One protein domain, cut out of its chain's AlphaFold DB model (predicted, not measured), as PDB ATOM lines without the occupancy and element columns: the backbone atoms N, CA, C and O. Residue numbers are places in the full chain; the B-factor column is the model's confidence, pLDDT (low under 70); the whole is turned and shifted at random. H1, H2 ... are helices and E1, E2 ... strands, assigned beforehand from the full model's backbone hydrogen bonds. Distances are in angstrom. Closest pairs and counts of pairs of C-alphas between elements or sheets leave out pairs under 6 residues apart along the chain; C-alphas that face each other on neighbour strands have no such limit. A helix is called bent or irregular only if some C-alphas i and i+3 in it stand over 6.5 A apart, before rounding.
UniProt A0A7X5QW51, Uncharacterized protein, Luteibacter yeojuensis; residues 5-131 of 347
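This is residues 5 to 131 of the 347 residues of an uncharacterized protein of Luteibacter yeojuensis (UniProt A0A7X5QW51). A twisted, curled sheet of five strands, E1 E4 E5 E6 E7, and the hairpin E2 E3 stand partly face to face as a small sandwich, with the longest helix, H3, near the middle of the whole, over the larger sheet and by E2. H2 sits beside the edge strand E1, H1 packs on residues 56 to 60 of H3, and residues 47 to 48 pair with E2. The printed part has 127 residues with three named helices followed by seven named strands, a mixed class; both sheets are antiparallel. It is compact, with a radius of gyration of the C-alphas of 13.5 A, and rounded, spanning 35 by 35 by 29 A.

The sheet runs E1, residues 73 to 79, E4, 100 to 106, E5, 109 to 114, E6, 117 to 124, and E7, 127 to 130. E4 to E7 form a meander, each strand the antiparallel neighbour of the one before. N 76 and O 103 are 3.0 A apart between E1 and E4, N 104 and O 111 2.9 A between E4 and E5, N 112 and O 119 2.9 A between E5 and E6, and N 122 and O 129 2.8 A between E6 and E7, within hydrogen-bond range. The hairpin of E2, residues 86 to 90, and E3, 93 to 97, has N 88 and O 95 at 2.9 A; it and the large sheet are a sandwich, two sheets face to face, their best planes 21 degrees apart. H3, residues 55 to 69, is on the large sheet at a height over the sheet of 9.6 A, only just over E5, with 3 C-alphas falling on it, and runs along the strands, at 2 degrees to E5 on the local plane. H2, residues 25 to 30, is only just at the sheet's level, with a height of 3.9 A. H2 touches H3, closest at the C-alphas of Ile 29 and Ala 64, 5.8 A. H1, residues 5 to 13, touches H3 at the C-alphas of Ala 12 and Val 59, 6.5 A, a steep tilt of 62 degrees, opposite ways. Every O i to N i+4 pair is within hydrogen-bond range in H1 and H2, and 8 of 11 in H3.

H1 begins at C-alpha 5, (92.351, -56.526, 11.244), and is 12.1 A long; H2 is 8.8 A. H3 is 22.5 A long and irregular, with C-alphas 57 and 60 7.8 A apart. E1 is 20.4 A long, E4 20.5 A, E5 16.4 A and E6 22.7 A; E2, E3 and E7 are shorter. E7 ends at C-alpha 130, (108.133, -32.566, 14.177).

The C-alphas of Ala 18 and Asp 125 are the two farthest apart, 38.0 A. The printed part has no cut. The links H1 to H2 and H2 to H3 are long. Mean pLDDT of the printed part is 75.4, and residues 5 to 23, 38 to 58 and 84 to 85 are under 70.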
ATOM      1  N   ALA A   5      92.055 -57.864  11.758       51.31
ATOM      2  CA  ALA A   5      92.351 -56.526  11.244       51.31
ATOM      3  C   ALA A   5      91.981 -56.379   9.760       51.31
ATOM      4  O   ALA A   5      91.344 -55.398   9.381       51.31
ATOM      5  N   MET A   6      92.275 -57.390   8.937       58.19
ATOM      6  CA  MET A   6      91.927 -57.395   7.511       58.19
ATOM      7  C   MET A   6      90.420 -57.519   7.271       58.19
ATOM      8  O   MET A   6      89.887 -56.915   6.342       58.19
ATOM      9  N   ARG A   7      89.697 -58.246   8.133       61.28
ATOM     10  CA  ARG A   7      88.220 -58.276   8.094       61.28
ATOM     11  C   ARG A   7      87.606 -56.941   8.504       61.28
ATOM     12  O   ARG A   7      86.610 -56.521   7.921       61.28
ATOM     13  N   MET A   8      88.202 -56.278   9.490       58.41
ATOM     14  CA  MET A   8      87.778 -54.957   9.941       58.41
ATOM     15  C   MET A   8      88.027 -53.895   8.864       58.41
ATOM     16  O   MET A   8      87.154 -53.066   8.616       58.41
ATOM     17  N   LEU A   9      89.176 -53.974   8.184       60.78
ATOM     18  CA  LEU A   9      89.509 -53.161   7.018       60.78
ATOM     19  C   LEU A   9      88.489 -53.376   5.900       60.78
ATOM     20  O   LEU A   9      87.886 -52.407   5.462       60.78
ATOM     21  N   ALA A  10      88.221 -54.621   5.496       63.44
ATOM     22  CA  ALA A  10      87.249 -54.915   4.441       63.44
ATOM     23  C   ALA A  10      85.854 -54.330   4.742       63.44
ATOM     24  O   ALA A  10      85.267 -53.660   3.898       63.44
ATOM     25  N   ALA A  11      85.360 -54.489   5.976       63.22
ATOM     26  CA  ALA A  11      84.067 -53.939   6.390       63.22
ATOM     27  C   ALA A  11      84.046 -52.398   6.477       63.22
ATOM     28  O   ALA A  11      82.986 -51.783   6.344       63.22
ATOM     29  N   ALA A  12      85.194 -51.767   6.742       58.44
ATOM     30  CA  ALA A  12      85.329 -50.316   6.703       58.44
ATOM     31  C   ALA A  12      85.362 -49.806   5.256       58.44
ATOM     32  O   ALA A  12      84.637 -48.864   4.943       58.44
ATOM     33  N   LEU A  13      86.135 -50.461   4.383       59.19
ATOM     34  CA  LEU A  13      86.238 -50.153   2.953       59.19
ATOM     35  C   LEU A  13      84.867 -50.214   2.262       59.19
ATOM     36  O   LEU A  13      84.500 -49.267   1.573       59.19
ATOM     37  N   GLU A  14      84.057 -51.244   2.539       61.66
ATOM     38  CA  GLU A  14      82.700 -51.391   1.978       61.66
ATOM     39  C   GLU A  14      81.752 -50.223   2.315       61.66
ATOM     40  O   GLU A  14      80.817 -49.945   1.567       61.66
ATOM     41  N   LYS A  15      81.964 -49.516   3.433       54.97
ATOM     42  CA  LYS A  15      81.091 -48.406   3.863       54.97
ATOM     43  C   LYS A  15      81.484 -47.044   3.288       54.97
ATOM     44  O   LYS A  15      80.732 -46.087   3.456       54.97
ATOM     45  N   LEU A  16      82.653 -46.937   2.664       55.81
ATOM     46  CA  LEU A  16      83.273 -45.660   2.286       55.81
ATOM     47  C   LEU A  16      83.311 -45.408   0.783       55.81
ATOM     48  O   LEU A  16      83.742 -44.337   0.359       55.81
ATOM     49  N   ASP A  17      82.833 -46.361  -0.008       48.16
ATOM     50  CA  ASP A  17      82.914 -46.381  -1.470       48.16
ATOM     51  C   ASP A  17      81.998 -45.352  -2.180       48.16
ATOM     52  O   ASP A  17      81.588 -45.522  -3.322       48.16
ATOM     53  N   ALA A  18      81.634 -44.255  -1.507       42.75
ATOM     54  CA  ALA A  18      80.684 -43.266  -2.020       42.75
ATOM     55  C   ALA A  18      81.313 -41.930  -2.471       42.75
ATOM     56  O   ALA A  18      80.580 -41.056  -2.931       42.75
ATOM     57  N   SER A  19      82.633 -41.723  -2.361       44.66
ATOM     58  CA  SER A  19      83.243 -40.436  -2.758       44.66
ATOM     59  C   SER A  19      84.705 -40.502  -3.225       44.66
ATOM     60  O   SER A  19      85.472 -39.573  -2.963       44.66
ATOM     61  N   ALA A  20      85.134 -41.592  -3.864       45.66
ATOM     62  CA  ALA A  20      86.524 -41.753  -4.294       45.66
ATOM     63  C   ALA A  20      86.899 -40.788  -5.442       45.66
ATOM     64  O   ALA A  20      86.760 -41.104  -6.620       45.66
ATOM     65  N   GLU A  21      87.399 -39.600  -5.097       55.00
ATOM     66  CA  GLU A  21      88.281 -38.828  -5.978       55.00
ATOM     67  C   GLU A  21      89.655 -39.525  -6.062       55.00
ATOM     68  O   GLU A  21      90.118 -40.134  -5.090       55.00
ATOM     69  N   GLU A  22      90.339 -39.435  -7.210       53.12
ATOM     70  CA  GLU A  22      91.731 -39.887  -7.346       53.12
ATOM     71  C   GLU A  22      92.616 -39.233  -6.268       53.12
ATOM     72  O   GLU A  22      92.755 -38.010  -6.202       53.12
ATOM     73  N   GLY A  23      93.242 -40.055  -5.418       64.81
ATOM     74  CA  GLY A  23      93.986 -39.585  -4.242       64.81
ATOM     75  C   GLY A  23      93.166 -39.518  -2.948       64.81
ATOM     76  O   GLY A  23      93.544 -38.795  -2.028       64.81
ATOM     77  N   GLY A  24      92.053 -40.248  -2.858       84.12
ATOM     78  CA  GLY A  24      91.311 -40.450  -1.612       84.12
ATOM     79  C   GLY A  24      92.042 -41.325  -0.583       84.12
ATOM     80  O   GLY A  24      93.012 -42.021  -0.890       84.12
ATOM     81  N   ILE A  25      91.544 -41.315   0.660       85.69
ATOM     82  CA  ILE A  25      92.096 -42.103   1.778       85.69
ATOM     83  C   ILE A  25      92.198 -43.602   1.440       85.69
ATOM     84  O   ILE A  25      93.192 -44.234   1.786       85.69
ATOM     85  N   LEU A  26      91.201 -44.169   0.752       84.94
ATOM     86  CA  LEU A  26      91.186 -45.602   0.436       84.94
ATOM     87  C   LEU A  26      92.311 -45.992  -0.518       84.94
ATOM     88  O   LEU A  26      93.076 -46.896  -0.206       84.94
ATOM     89  N   ALA A  27      92.481 -45.238  -1.607       87.00
ATOM     90  CA  ALA A  27      93.569 -45.454  -2.556       87.00
ATOM     91  C   ALA A  27      94.945 -45.361  -1.874       87.00
ATOM     92  O   ALA A  27      95.857 -46.116  -2.199       87.00
ATOM     93  N   PHE A  28      95.095 -44.461  -0.893       89.12
ATOM     94  CA  PHE A  28      96.312 -44.387  -0.087       89.12
ATOM     95  C   PHE A  28      96.524 -45.639   0.778       89.12
ATOM     96  O   PHE A  28      97.644 -46.142   0.833       89.12
ATOM     97  N   ILE A  29      95.484 -46.154   1.441       87.75
ATOM     98  CA  ILE A  29      95.579 -47.380   2.254       87.75
ATOM     99  C   ILE A  29      95.917 -48.583   1.367       87.75
ATOM    100  O   ILE A  29      96.851 -49.316   1.674       87.75
ATOM    101  N   GLU A  30      95.199 -48.756   0.255       87.69
ATOM    102  CA  GLU A  30      95.390 -49.860  -0.693       87.69
ATOM    103  C   GLU A  30      96.807 -49.891  -1.271       87.69
ATOM    104  O   GLU A  30      97.430 -50.951  -1.333       87.69
ATOM    105  N   ALA A  31      97.353 -48.724  -1.626       89.38
ATOM    106  CA  ALA A  31      98.707 -48.598  -2.160       89.38
ATOM    107  C   ALA A  31      99.822 -48.944  -1.154       89.38
ATOM    108  O   ALA A  31     100.983 -49.007  -1.548       89.38
ATOM    109  N   ASN A  32      99.490 -49.131   0.127       88.62
ATOM    110  CA  ASN A  32     100.441 -49.363   1.214       88.62
ATOM    111  C   ASN A  32     100.016 -50.540   2.123       88.62
ATOM    112  O   ASN A  32     100.367 -50.580   3.306       88.62
ATOM    113  N   LEU A  33      99.212 -51.477   1.604       87.56
ATOM    114  CA  LEU A  33      98.738 -52.654   2.347       87.56
ATOM    115  C   LEU A  33      99.879 -53.549   2.845       87.56
ATOM    116  O   LEU A  33      99.769 -54.140   3.913       87.56
ATOM    117  N   ASP A  34     100.987 -53.601   2.111       86.19
ATOM    118  CA  ASP A  34     102.188 -54.363   2.458       86.19
ATOM    119  C   ASP A  34     102.801 -53.931   3.801       86.19
ATOM    120  O   ASP A  34     103.379 -54.749   4.516       86.19
ATOM    121  N   LEU A  35     102.622 -52.665   4.191       82.94
ATOM    122  CA  LEU A  35     103.047 -52.171   5.502       82.94
ATOM    123  C   LEU A  35     102.209 -52.751   6.651       82.94
ATOM    124  O   LEU A  35     102.676 -52.779   7.790       82.94
ATOM    125  N   LEU A  36     100.981 -53.196   6.371       79.12
ATOM    126  CA  LEU A  36     100.082 -53.785   7.364       79.12
ATOM    127  C   LEU A  36     100.371 -55.270   7.613       79.12
ATOM    128  O   LEU A  36     100.039 -55.760   8.688       79.12
ATOM    129  N   ASP A  37     101.025 -55.952   6.669       73.00
ATOM    130  CA  ASP A  37     101.336 -57.388   6.738       73.00
ATOM    131  C   ASP A  37     102.573 -57.721   7.604       73.00
ATOM    132  O   ASP A  37     102.904 -58.893   7.805       73.00
ATOM    133  N   GLY A  38     103.284 -56.716   8.133       66.12
ATOM    134  CA  GLY A  38     104.369 -56.930   9.099       66.12
ATOM    135  C   GLY A  38     103.870 -57.453  10.455       66.12
ATOM    136  O   GLY A  38     102.672 -57.440  10.720       66.12
ATOM    137  N   GLU A  39     104.779 -57.857  11.360       51.25
ATOM    138  CA  GLU A  39     104.476 -58.062  12.798       51.25
ATOM    139  C   GLU A  39     104.107 -56.716  13.460       51.25
ATOM    140  O   GLU A  39     104.814 -56.162  14.303       51.25
ATOM    141  N   ALA A  40     103.011 -56.124  13.004       50.28
ATOM    142  CA  ALA A  40     102.477 -54.869  13.464       50.28
ATOM    143  C   ALA A  40     102.070 -55.005  14.931       50.28
ATOM    144  O   ALA A  40     101.348 -55.923  15.322       50.28
ATOM    145  N   SER A  41     102.530 -54.057  15.748       49.28
ATOM    146  CA  SER A  41     102.130 -53.943  17.148       49.28
ATOM    147  C   SER A  41     100.595 -53.928  17.241       49.28
ATOM    148  O   SER A  41      99.979 -53.017  16.685       49.28
ATOM    149  N   PRO A  42      99.967 -54.870  17.972       44.75
ATOM    150  CA  PRO A  42      98.510 -55.060  17.998       44.75
ATOM    151  C   PRO A  42      97.753 -53.928  18.706       44.75
ATOM    152  O   PRO A  42      96.534 -53.977  18.854       44.75
ATOM    153  N   VAL A  43      98.470 -52.913  19.182       50.41
ATOM    154  CA  VAL A  43      97.919 -51.843  19.996       50.41
ATOM    155  C   VAL A  43      98.143 -50.525  19.271       50.41
ATOM    156  O   VAL A  43      99.284 -50.090  19.120       50.41
ATOM    157  N   TRP A  44      97.043 -49.945  18.776       59.50
ATOM    158  CA  TRP A  44      96.985 -48.754  17.926       59.50
ATOM    159  C   TRP A  44      96.681 -47.487  18.739       59.50
ATOM    160  O   TRP A  44      95.519 -47.237  19.048       59.50
ATOM    161  N   PRO A  45      97.659 -46.612  19.029       51.75
ATOM    162  CA  PRO A  45      97.379 -45.309  19.617       51.75
ATOM    163  C   PRO A  45      97.242 -44.220  18.551       51.75
ATOM    164  O   PRO A  45      97.026 -43.072  18.900       51.75
ATOM    165  N   ALA A  46      97.409 -44.545  17.259       50.19
ATOM    166  CA  ALA A  46      97.637 -43.555  16.204       50.19
ATOM    167  C   ALA A  46      96.500 -42.536  16.036       50.19
ATOM    168  O   ALA A  46      96.762 -41.454  15.523       50.19
ATOM    169  N   LEU A  47      95.280 -42.832  16.496       51.34
ATOM    170  CA  LEU A  47      94.177 -41.875  16.515       51.34
ATOM    171  C   LEU A  47      93.364 -41.976  17.807       51.34
ATOM    172  O   LEU A  47      92.633 -42.939  18.033       51.34
ATOM    173  N   GLY A  48      93.478 -40.932  18.623       51.81
ATOM    174  CA  GLY A  48      92.483 -40.571  19.618       51.81
ATOM    175  C   GLY A  48      91.257 -39.908  19.028       51.81
ATOM    176  O   GLY A  48      91.279 -39.421  17.902       51.81
ATOM    177  N   SER A  49      90.174 -39.989  19.803       43.59
ATOM    178  CA  SER A  49      88.804 -39.509  19.575       43.59
ATOM    179  C   SER A  49      88.094 -39.970  18.293       43.59
ATOM    180  O   SER A  49      86.865 -39.990  18.277       43.59
ATOM    181  N   ALA A  50      88.798 -40.496  17.287       41.97
ATOM    182  CA  ALA A  50      88.196 -41.132  16.110       41.97
ATOM    183  C   ALA A  50      87.349 -42.376  16.455       41.97
ATOM    184  O   ALA A  50      86.493 -42.771  15.668       41.97
ATOM    185  N   TRP A  51      87.567 -42.964  17.636       46.28
ATOM    186  CA  TRP A  51      86.850 -44.136  18.151       46.28
ATOM    187  C   TRP A  51      85.758 -43.793  19.182       46.28
ATOM    188  O   TRP A  51      85.145 -44.702  19.741       46.28
ATOM    189  N   GLY A  52      85.540 -42.504  19.475       46.56
ATOM    190  CA  GLY A  52      84.558 -42.038  20.459       46.56
ATOM    191  C   GLY A  52      83.092 -42.203  20.029       46.56
ATOM    192  O   GLY A  52      82.768 -42.916  19.079       46.56
ATOM    193  N   GLU A  53      82.192 -41.494  20.721       41.50
ATOM    194  CA  GLU A  53      80.723 -41.522  20.539       41.50
ATOM    195  C   GLU A  53      80.236 -41.247  19.100       41.50
ATOM    196  O   GLU A  53      79.074 -41.487  18.783       41.50
ATOM    197  N   HIS A  54      81.111 -40.776  18.208       41.06
ATOM    198  CA  HIS A  54      80.807 -40.496  16.801       41.06
ATOM    199  C   HIS A  54      80.883 -41.729  15.880       41.06
ATOM    200  O   HIS A  54      80.604 -41.631  14.685       41.06
ATOM    201  N   GLY A  55      81.170 -42.909  16.439       48.56
ATOM    202  CA  GLY A  55      81.042 -44.186  15.745       48.56
ATOM    203  C   GLY A  55      82.121 -44.448  14.693       48.56
ATOM    204  O   GLY A  55      83.004 -43.640  14.426       48.56
ATOM    205  N   TRP A  56      82.025 -45.622  14.074       49.78
ATOM    206  CA  TRP A  56      82.962 -46.207  13.104       49.78
ATOM    207  C   TRP A  56      83.216 -45.378  11.822       49.78
ATOM    208  O   TRP A  56      83.908 -45.849  10.924       49.78
ATOM    209  N   GLY A  57      82.673 -44.161  11.706       55.31
ATOM    210  CA  GLY A  57      82.808 -43.303  10.524       55.31
ATOM    211  C   GLY A  57      84.241 -42.840  10.238       55.31
ATOM    212  O   GLY A  57      84.553 -42.518   9.098       55.31
ATOM    213  N   ASN A  58      85.132 -42.875  11.236       69.19
ATOM    214  CA  ASN A  58      86.517 -42.406  11.104       69.19
ATOM    215  C   ASN A  58      87.565 -43.531  11.015       69.19
ATOM    216  O   ASN A  58      88.761 -43.239  11.021       69.19
ATOM    217  N   VAL A  59      87.162 -44.804  10.892       74.50
ATOM    218  CA  VAL A  59      88.097 -45.930  10.679       74.50
ATOM    219  C   VAL A  59      89.092 -45.699   9.534       74.50
ATOM    220  O   VAL A  59      90.280 -45.923   9.755       74.50
ATOM    221  N   PRO A  60      88.698 -45.231   8.335       80.38
ATOM    222  CA  PRO A  60      89.664 -45.045   7.246       80.38
ATOM    223  C   PRO A  60      90.672 -43.939   7.544       80.38
ATOM    224  O   PRO A  60      91.843 -44.093   7.226       80.38
ATOM    225  N   LEU A  61      90.261 -42.859   8.215       81.94
ATOM    226  CA  LEU A  61      91.198 -41.853   8.714       81.94
ATOM    227  C   LEU A  61      92.168 -42.487   9.724       81.94
ATOM    228  O   LEU A  61      93.377 -42.304   9.600       81.94
ATOM    229  N   GLY A  62      91.618 -43.301  10.638       78.88
ATOM    230  CA  GLY A  62      92.297 -44.287  11.493       78.88
ATOM    231  C   GLY A  62      93.486 -44.945  10.809       78.88
ATOM    232  O   GLY A  62      94.649 -44.795  11.190       78.88
ATOM    233  N   MET A  63      93.144 -45.677   9.759       80.69
ATOM    234  CA  MET A  63      94.059 -46.507   8.999       80.69
ATOM    235  C   MET A  63      95.031 -45.691   8.152       80.69
ATOM    236  O   MET A  63      96.202 -46.045   8.087       80.69
ATOM    237  N   ALA A  64      94.600 -44.576   7.563       86.00
ATOM    238  CA  ALA A  64      95.472 -43.694   6.793       86.00
ATOM    239  C   ALA A  64      96.593 -43.113   7.662       86.00
ATOM    240  O   ALA A  64      97.758 -43.125   7.267       86.00
ATOM    241  N   PHE A  65      96.266 -42.654   8.872       83.56
ATOM    242  CA  PHE A  65      97.276 -42.211   9.834       83.56
ATOM    243  C   PHE A  65      98.200 -43.343  10.253       83.56
ATOM    244  O   PHE A  65      99.406 -43.135  10.361       83.56
ATOM    245  N   TYR A  66      97.658 -44.541  10.456       81.38
ATOM    246  CA  TYR A  66      98.464 -45.699  10.811       81.38
ATOM    247  C   TYR A  66      99.461 -46.059   9.704       81.38
ATOM    248  O   TYR A  66     100.664 -46.083   9.953       81.38
ATOM    249  N   VAL A  67      98.989 -46.221   8.470       86.38
ATOM    250  CA  VAL A  67      99.823 -46.464   7.288       86.38
ATOM    251  C   VAL A  67     100.886 -45.373   7.133       86.38
ATOM    252  O   VAL A  67     102.069 -45.669   6.959       86.38
ATOM    253  N   ALA A  68     100.508 -44.102   7.278       88.12
ATOM    254  CA  ALA A  68     101.463 -43.001   7.255       88.12
ATOM    255  C   ALA A  68     102.502 -43.103   8.386       88.12
ATOM    256  O   ALA A  68     103.694 -42.896   8.153       88.12
ATOM    257  N   SER A  69     102.084 -43.485   9.597       82.19
ATOM    258  CA  SER A  69     102.983 -43.674  10.741       82.19
ATOM    259  C   SER A  69     104.021 -44.777  10.492       82.19
ATOM    260  O   SER A  69     105.159 -44.658  10.949       82.19
ATOM    261  N   LEU A  70     103.680 -45.785   9.681       84.00
ATOM    262  CA  LEU A  70     104.583 -46.856   9.248       84.00
ATOM    263  C   LEU A  70     105.532 -46.440   8.112       84.00
ATOM    264  O   LEU A  70     106.486 -47.163   7.810       84.00
ATOM    265  N   GLY A  71     105.339 -45.256   7.530       88.25
ATOM    266  CA  GLY A  71     106.119 -44.769   6.394       88.25
ATOM    267  C   GLY A  71     105.465 -44.949   5.043       88.25
ATOM    268  O   GLY A  71     106.190 -44.942   4.052       88.25
ATOM    269  N   GLY A  72     104.142 -45.103   4.998       91.56
ATOM    270  CA  GLY A  72     103.414 -45.131   3.740       91.56
ATOM    271  C   GLY A  72     103.727 -43.913   2.876       91.56
ATOM    272  O   GLY A  72     104.018 -42.825   3.387       91.56
ATOM    273  N   VAL A  73     103.683 -44.107   1.562       95.12
ATOM    274  CA  VAL A  73     103.981 -43.090   0.549       95.12
ATOM    275  C   VAL A  73     102.694 -42.718  -0.174       95.12
ATOM    276  O   VAL A  73     101.874 -43.574  -0.499       95.12
ATOM    277  N   GLY A  74     102.502 -41.424  -0.428       95.00
ATOM    278  CA  GLY A  74     101.353 -40.921  -1.168       95.00
ATOM    279  C   GLY A  74     100.766 -39.650  -0.574       95.00
ATOM    280  O   GLY A  74     101.422 -38.889   0.140       95.00
ATOM    281  N   ARG A  75      99.512 -39.384  -0.923       95.44
ATOM    282  CA  ARG A  75      98.761 -38.233  -0.431       95.44
ATOM    283  C   ARG A  75      97.293 -38.585  -0.298       95.44
ATOM    284  O   ARG A  75      96.799 -39.403  -1.067       95.44
ATOM    285  N   TRP A  76      96.616 -37.917   0.622       92.88
ATOM    286  CA  TRP A  76      95.167 -37.972   0.736       92.88
ATOM    287  C   TRP A  76      94.618 -36.664   1.297       92.88
ATOM    288  O   TRP A  76      95.349 -35.838   1.843       92.88
ATOM    289  N   THR A  77      93.327 -36.422   1.108       90.62
ATOM    290  CA  THR A  77      92.617 -35.287   1.706       90.62
ATOM    291  C   THR A  77      91.249 -35.749   2.182       90.62
ATOM    292  O   THR A  77      90.608 -36.564   1.523       90.62
ATOM    293  N   CYS A  78      90.799 -35.231   3.318       88.12
ATOM    294  CA  CYS A  78      89.432 -35.399   3.792       88.12
ATOM    295  C   CYS A  78      88.923 -34.113   4.443       88.12
ATOM    296  O   CYS A  78      89.696 -33.213   4.771       88.12
ATOM    297  N   THR A  79      87.613 -34.041   4.656       86.19
ATOM    298  CA  THR A  79      86.984 -32.955   5.407       86.19
ATOM    299  C   THR A  79      86.316 -33.541   6.640       86.19
ATOM    300  O   THR A  79      85.484 -34.437   6.522       86.19
ATOM    301  N   LEU A  80      86.688 -33.039   7.812       82.69
ATOM    302  CA  LEU A  80      86.119 -33.406   9.102       82.69
ATOM    303  C   LEU A  80      85.153 -32.317   9.589       82.69
ATOM    304  O   LEU A  80      85.348 -31.142   9.257       82.69
ATOM    305  N   PRO A  81      84.120 -32.675  10.374       77.50
ATOM    306  CA  PRO A  81      83.227 -31.697  10.982       77.50
ATOM    307  C   PRO A  81      84.000 -30.672  11.822       77.50
ATOM    308  O   PRO A  81      84.879 -31.028  12.606       77.50
ATOM    309  N   VAL A  82      83.650 -29.395  11.677       74.50
ATOM    310  CA  VAL A  82      84.167 -28.315  12.532       74.50
ATOM    311  C   VAL A  82      83.611 -28.505  13.947       74.50
ATOM    312  O   VAL A  82      82.425 -28.794  14.105       74.50
ATOM    313  N   GLY A  83      84.457 -28.368  14.968       71.19
ATOM    314  CA  GLY A  83      84.117 -28.588  16.379       71.19
ATOM    315  C   GLY A  83      84.109 -30.053  16.835       71.19
ATOM    316  O   GLY A  83      83.948 -30.305  18.024       71.19
ATOM    317  N   GLY A  84      84.313 -31.009  15.923       66.31
ATOM    318  CA  GLY A  84      84.416 -32.445  16.218       66.31
ATOM    319  C   GLY A  84      85.833 -33.000  16.050       66.31
ATOM    320  O   GLY A  84      85.978 -34.163  15.678       66.31
ATOM    321  N   GLY A  85      86.856 -32.154  16.222       67.31
ATOM    322  CA  GLY A  85      88.243 -32.459  15.867       67.31
ATOM    323  C   GLY A  85      88.732 -33.815  16.392       67.31
ATOM    324  O   GLY A  85      88.525 -34.163  17.555       67.31
ATOM    325  N   ALA A  86      89.390 -34.585  15.524       75.38
ATOM    326  CA  ALA A  86      90.065 -35.821  15.913       75.38
ATOM    327  C   ALA A  86      91.518 -35.521  16.307       75.38
ATOM    328  O   ALA A  86      92.124 -34.605  15.753       75.38
ATOM    329  N   ILE A  87      92.108 -36.286  17.227       75.62
ATOM    330  CA  ILE A  87      93.532 -36.142  17.567       75.62
ATOM    331  C   ILE A  87      94.289 -37.361  17.047       75.62
ATOM    332  O   ILE A  87      94.163 -38.459  17.581       75.62
ATOM    333  N   GLY A  88      95.081 -37.171  15.992       76.06
ATOM    334  CA  GLY A  88      96.020 -38.175  15.486       76.06
ATOM    335  C   GLY A  88      97.393 -38.066  16.142       76.06
ATOM    336  O   GLY A  88      97.729 -37.031  16.709       76.06
ATOM    337  N   TYR A  89      98.213 -39.108  16.024       76.00
ATOM    338  CA  TYR A  89      99.615 -39.092  16.448       76.00
ATOM    339  C   TYR A  89     100.527 -39.491  15.295       76.00
ATOM    340  O   TYR A  89     100.329 -40.520  14.646       76.00
ATOM    341  N   LEU A  90     101.575 -38.697  15.078       80.56
ATOM    342  CA  LEU A  90     102.703 -39.049  14.221       80.56
ATOM    343  C   LEU A  90     103.941 -39.186  15.096       80.56
ATOM    344  O   LEU A  90     104.513 -38.197  15.554       80.56
ATOM    345  N   GLY A  91     104.335 -40.435  15.357       77.88
ATOM    346  CA  GLY A  91     105.312 -40.719  16.403       77.88
ATOM    347  C   GLY A  91     104.714 -40.339  17.762       77.88
ATOM    348  O   GLY A  91     103.597 -40.770  18.057       77.88
ATOM    349  N   PRO A  92     105.405 -39.542  18.589       71.81
ATOM    350  CA  PRO A  92     104.840 -39.044  19.835       71.81
ATOM    351  C   PRO A  92     104.081 -37.713  19.676       71.81
ATOM    352  O   PRO A  92     103.457 -37.253  20.629       71.81
ATOM    353  N   CYS A  93     104.114 -37.078  18.498       77.62
ATOM    354  CA  CYS A  93     103.548 -35.746  18.299       77.62
ATOM    355  C   CYS A  93     102.034 -35.802  18.014       77.62
ATOM    356  O   CYS A  93     101.644 -36.414  17.012       77.62
ATOM    357  N   PRO A  94     101.186 -35.133  18.817       78.00
ATOM    358  CA  PRO A  94      99.765 -35.010  18.532       78.00
ATOM    359  C   PRO A  94      99.521 -34.073  17.344       78.00
ATOM    360  O   PRO A  94     100.213 -33.070  17.134       78.00
ATOM    361  N   VAL A  95      98.495 -34.396  16.568       80.75
ATOM    362  CA  VAL A  95      98.035 -33.632  15.413       80.75
ATOM    363  C   VAL A  95      96.528 -33.470  15.540       80.75
ATOM    364  O   VAL A  95      95.790 -34.448  15.459       80.75
ATOM    365  N   VAL A  96      96.074 -32.236  15.747       83.19
ATOM    366  CA  VAL A  96      94.645 -31.905  15.770       83.19
ATOM    367  C   VAL A  96      94.130 -31.887  14.335       83.19
ATOM    368  O   VAL A  96      94.690 -31.209  13.477       83.19
ATOM    369  N   LEU A  97      93.081 -32.655  14.066       83.75
ATOM    370  CA  LEU A  97      92.497 -32.867  12.748       83.75
ATOM    371  C   LEU A  97      91.098 -32.265  12.731       83.75
ATOM    372  O   LEU A  97      90.150 -32.852  13.249       83.75
ATOM    373  N   GLU A  98      90.969 -31.097  12.116       84.62
ATOM    374  CA  GLU A  98      89.704 -30.379  12.012       84.62
ATOM    375  C   GLU A  98      89.567 -29.723  10.634       84.62
ATOM    376  O   GLU A  98      90.538 -29.220  10.059       84.62
ATOM    377  N   GLY A  99      88.340 -29.708  10.106       88.19
ATOM    378  CA  GLY A  99      88.038 -29.110   8.813       88.19
ATOM    379  C   GLY A  99      88.696 -29.879   7.672       88.19
ATOM    380  O   GLY A  99      88.700 -31.109   7.660       88.19
ATOM    381  N   ARG A 100      89.237 -29.164   6.682       90.88
ATOM    382  CA  ARG A 100      89.955 -29.798   5.572       90.88
ATOM    383  C   ARG A 100      91.344 -30.227   6.041       90.88
ATOM    384  O   ARG A 100      92.183 -29.381   6.340       90.88
ATOM    385  N   VAL A 101      91.576 -31.533   6.051       89.81
ATOM    386  CA  VAL A 101      92.854 -32.153   6.396       89.81
ATOM    387  C   VAL A 101      93.457 -32.725   5.126       89.81
ATOM    388  O   VAL A 101      92.832 -33.553   4.465       89.81
ATOM    389  N   SER A 102      94.668 -32.302   4.778       92.38
ATOM    390  CA  SER A 102      95.437 -32.915   3.697       92.38
ATOM    391  C   SER A 102      96.751 -33.463   4.212       92.38
ATOM    392  O   SER A 102      97.430 -32.830   5.018       92.38
ATOM    393  N   PHE A 103      97.118 -34.623   3.698       93.62
ATOM    394  CA  PHE A 103      98.294 -35.361   4.098       93.62
ATOM    395  C   PHE A 103      99.139 -35.663   2.870       93.62
ATOM    396  O   PHE A 103      98.612 -36.086   1.837       93.62
ATOM    397  N   ARG A 104     100.451 -35.471   2.974       95.81
ATOM    398  CA  ARG A 104     101.413 -35.838   1.932       95.81
ATOM    399  C   ARG A 104     102.635 -36.468   2.576       95.81
ATOM    400  O   ARG A 104     103.200 -35.896   3.497       95.81
ATOM    401  N   THR A 105     103.053 -37.618   2.070       95.25
ATOM    402  CA  THR A 105     104.167 -38.389   2.615       95.25
ATOM    403  C   THR A 105     105.014 -39.011   1.516       95.25
ATOM    404  O   THR A 105     104.488 -39.518   0.526       95.25
ATOM    405  N   ASP A 106     106.332 -38.973   1.696       96.31
ATOM    406  CA  ASP A 106     107.314 -39.682   0.860       96.31
ATOM    407  C   ASP A 106     108.019 -40.826   1.618       96.31
ATOM    408  O   ASP A 106     109.030 -41.360   1.164       96.31
ATOM    409  N   GLY A 107     107.502 -41.185   2.800       92.69
ATOM    410  CA  GLY A 107     108.065 -42.203   3.689       92.69
ATOM    411  C   GLY A 107     109.211 -41.709   4.585       92.69
ATOM    412  O   GLY A 107     109.556 -42.383   5.563       92.69
ATOM    413  N   ARG A 108     109.772 -40.522   4.313       94.88
ATOM    414  CA  ARG A 108     110.795 -39.845   5.137       94.88
ATOM    415  C   ARG A 108     110.322 -38.512   5.703       94.88
ATOM    416  O   ARG A 108     110.803 -38.086   6.752       94.88
ATOM    417  N   ARG A 109     109.391 -37.861   5.021       95.62
ATOM    418  CA  ARG A 109     108.767 -36.595   5.371       95.62
ATOM    419  C   ARG A 109     107.257 -36.758   5.276       95.62
ATOM    420  O   ARG A 109     106.759 -37.330   4.310       95.62
ATOM    421  N   ILE A 110     106.553 -36.202   6.253       95.06
ATOM    422  CA  ILE A 110     105.106 -36.018   6.230       95.06
ATOM    423  C   ILE A 110     104.810 -34.527   6.335       95.06
ATOM    424  O   ILE A 110     105.307 -33.864   7.241       95.06
ATOM    425  N   ASP A 111     103.950 -34.025   5.461       96.19
ATOM    426  CA  ASP A 111     103.305 -32.727   5.598       96.19
ATOM    427  C   ASP A 111     101.820 -32.948   5.905       96.19
ATOM    428  O   ASP A 111     101.103 -33.582   5.124       96.19
ATOM    429  N   VAL A 112     101.367 -32.434   7.051       93.19
ATOM    430  CA  VAL A 112      99.955 -32.432   7.449       93.19
ATOM    431  C   VAL A 112      99.454 -31.002   7.441       93.19
ATOM    432  O   VAL A 112      99.878 -30.190   8.264       93.19
ATOM    433  N   SER A 113      98.552 -30.691   6.520       93.69
ATOM    434  CA  SER A 113      97.875 -29.400   6.474       93.69
ATOM    435  C   SER A 113      96.497 -29.524   7.099       93.69
ATOM    436  O   SER A 113      95.700 -30.373   6.699       93.69
ATOM    437  N   THR A 114      96.230 -28.662   8.069       90.12
ATOM    438  CA  THR A 114      94.945 -28.519   8.753       90.12
ATOM    439  C   THR A 114      94.496 -27.062   8.645       90.12
ATOM    440  O   THR A 114      95.148 -26.242   7.988       90.12
ATOM    441  N   ARG A 115      93.382 -26.712   9.296       87.19
ATOM    442  CA  ARG A 115      92.921 -25.321   9.392       87.19
ATOM    443  C   ARG A 115      93.989 -24.369   9.951       87.19
ATOM    444  O   ARG A 115      94.069 -23.232   9.492       87.19
ATOM    445  N   ASP A 116      94.809 -24.839  10.887       86.81
ATOM    446  CA  ASP A 116      95.785 -24.009  11.610       86.81
ATOM    447  C   ASP A 116      97.131 -23.884  10.883       86.81
ATOM    448  O   ASP A 116      98.072 -23.269  11.386       86.81
ATOM    449  N   GLY A 117      97.241 -24.464   9.686       91.81
ATOM    450  CA  GLY A 117      98.431 -24.403   8.848       91.81
ATOM    451  C   GLY A 117      99.000 -25.778   8.527       91.81
ATOM    452  O   GLY A 117      98.356 -26.810   8.693       91.81
ATOM    453  N   THR A 118     100.227 -25.787   8.007       94.00
ATOM    454  CA  THR A 118     100.931 -27.024   7.646       94.00
ATOM    455  C   THR A 118     102.012 -27.329   8.666       94.00
ATOM    456  O   THR A 118     102.875 -26.493   8.930       94.00
ATOM    457  N   ARG A 119     101.972 -28.541   9.219       92.50
ATOM    458  CA  ARG A 119     102.995 -29.091  10.108       92.50
ATOM    459  C   ARG A 119     103.795 -30.140   9.344       92.50
ATOM    460  O   ARG A 119     103.220 -31.022   8.710       92.50
ATOM    461  N   THR A 120     105.117 -30.050   9.425       94.62
ATOM    462  CA  THR A 120     106.037 -30.995   8.786       94.62
ATOM    463  C   THR A 120     106.670 -31.902   9.831       94.62
ATOM    464  O   THR A 120     107.160 -31.429  10.858       94.62
ATOM    465  N   PHE A 121     106.732 -33.194   9.527       92.50
ATOM    466  CA  PHE A 121     107.369 -34.228  10.330       92.50
ATOM    467  C   PHE A 121     108.439 -34.938   9.506       92.50
ATOM    468  O   PHE A 121     108.274 -35.160   8.307       92.50
ATOM    469  N   LEU A 122     109.535 -35.309  10.158       92.69
ATOM    470  CA  LEU A 122     110.644 -36.060   9.585       92.69
ATOM    471  C   LEU A 122     110.763 -37.405  10.294       92.69
ATOM    472  O   LEU A 122     110.618 -37.487  11.516       92.69
ATOM    473  N   ARG A 123     111.035 -38.461   9.533       88.56
ATOM    474  CA  ARG A 123     111.255 -39.796  10.076       88.56
ATOM    475  C   ARG A 123     112.719 -39.953  10.469       88.56
ATOM    476  O   ARG A 123     113.599 -39.949   9.611       88.56
ATOM    477  N   MET A 124     112.971 -40.110  11.762       84.69
ATOM    478  CA  MET A 124     114.298 -40.303  12.347       84.69
ATOM    479  C   MET A 124     114.270 -41.550  13.228       84.69
ATOM    480  O   MET A 124     113.407 -41.675  14.095       84.69
ATOM    481  N   ASP A 125     115.185 -42.493  12.992       82.06
ATOM    482  CA  ASP A 125     115.249 -43.778  13.710       82.06
ATOM    483  C   ASP A 125     113.902 -44.528  13.732       82.06
ATOM    484  O   ASP A 125     113.448 -45.024  14.762       82.06
ATOM    485  N   GLY A 126     113.197 -44.534  12.597       78.94
ATOM    486  CA  GLY A 126     111.888 -45.180  12.459       78.94
ATOM    487  C   GLY A 126     110.708 -44.414  13.070       78.94
ATOM    488  O   GLY A 126     109.568 -44.792  12.810       78.94
ATOM    489  N   THR A 127     110.950 -43.314  13.792       80.31
ATOM    490  CA  THR A 127     109.922 -42.512  14.478       80.31
ATOM    491  C   THR A 127     109.718 -41.157  13.803       80.31
ATOM    492  O   THR A 127     110.672 -40.515  13.368       80.31
ATOM    493  N   TRP A 128     108.476 -40.686  13.734       85.88
ATOM    494  CA  TRP A 128     108.170 -39.339  13.250       85.88
ATOM    495  C   TRP A 128     108.452 -38.290  14.323       85.88
ATOM    496  O   TRP A 128     108.028 -38.432  15.465       85.88
ATOM    497  N   THR A 129     109.174 -37.240  13.945       85.06
ATOM    498  CA  THR A 129     109.505 -36.094  14.798       85.06
ATOM    499  C   THR A 129     109.106 -34.819  14.071       85.06
ATOM    500  O   THR A 129     109.343 -34.694  12.870       85.06
ATOM    501  N   LYS A 130     108.485 -33.865  14.765       88.12
ATOM    502  CA  LYS A 130     108.133 -32.566  14.177       88.12
ATOM    503  C   LYS A 130     109.416 -31.843  13.730       88.12
ATOM    504  O   LYS A 130     110.375 -31.770  14.491       88.12
ATOM    505  N   SER A 131     109.452 -31.330  12.503       88.44
ATOM    506  CA  SER A 131     110.671 -30.751  11.907       88.44
ATOM    507  C   SER A 131     111.182 -29.490  12.616       88.44
ATOM    508  O   SER A 131     112.372 -29.199  12.569       88.44
TER     509      SER A 131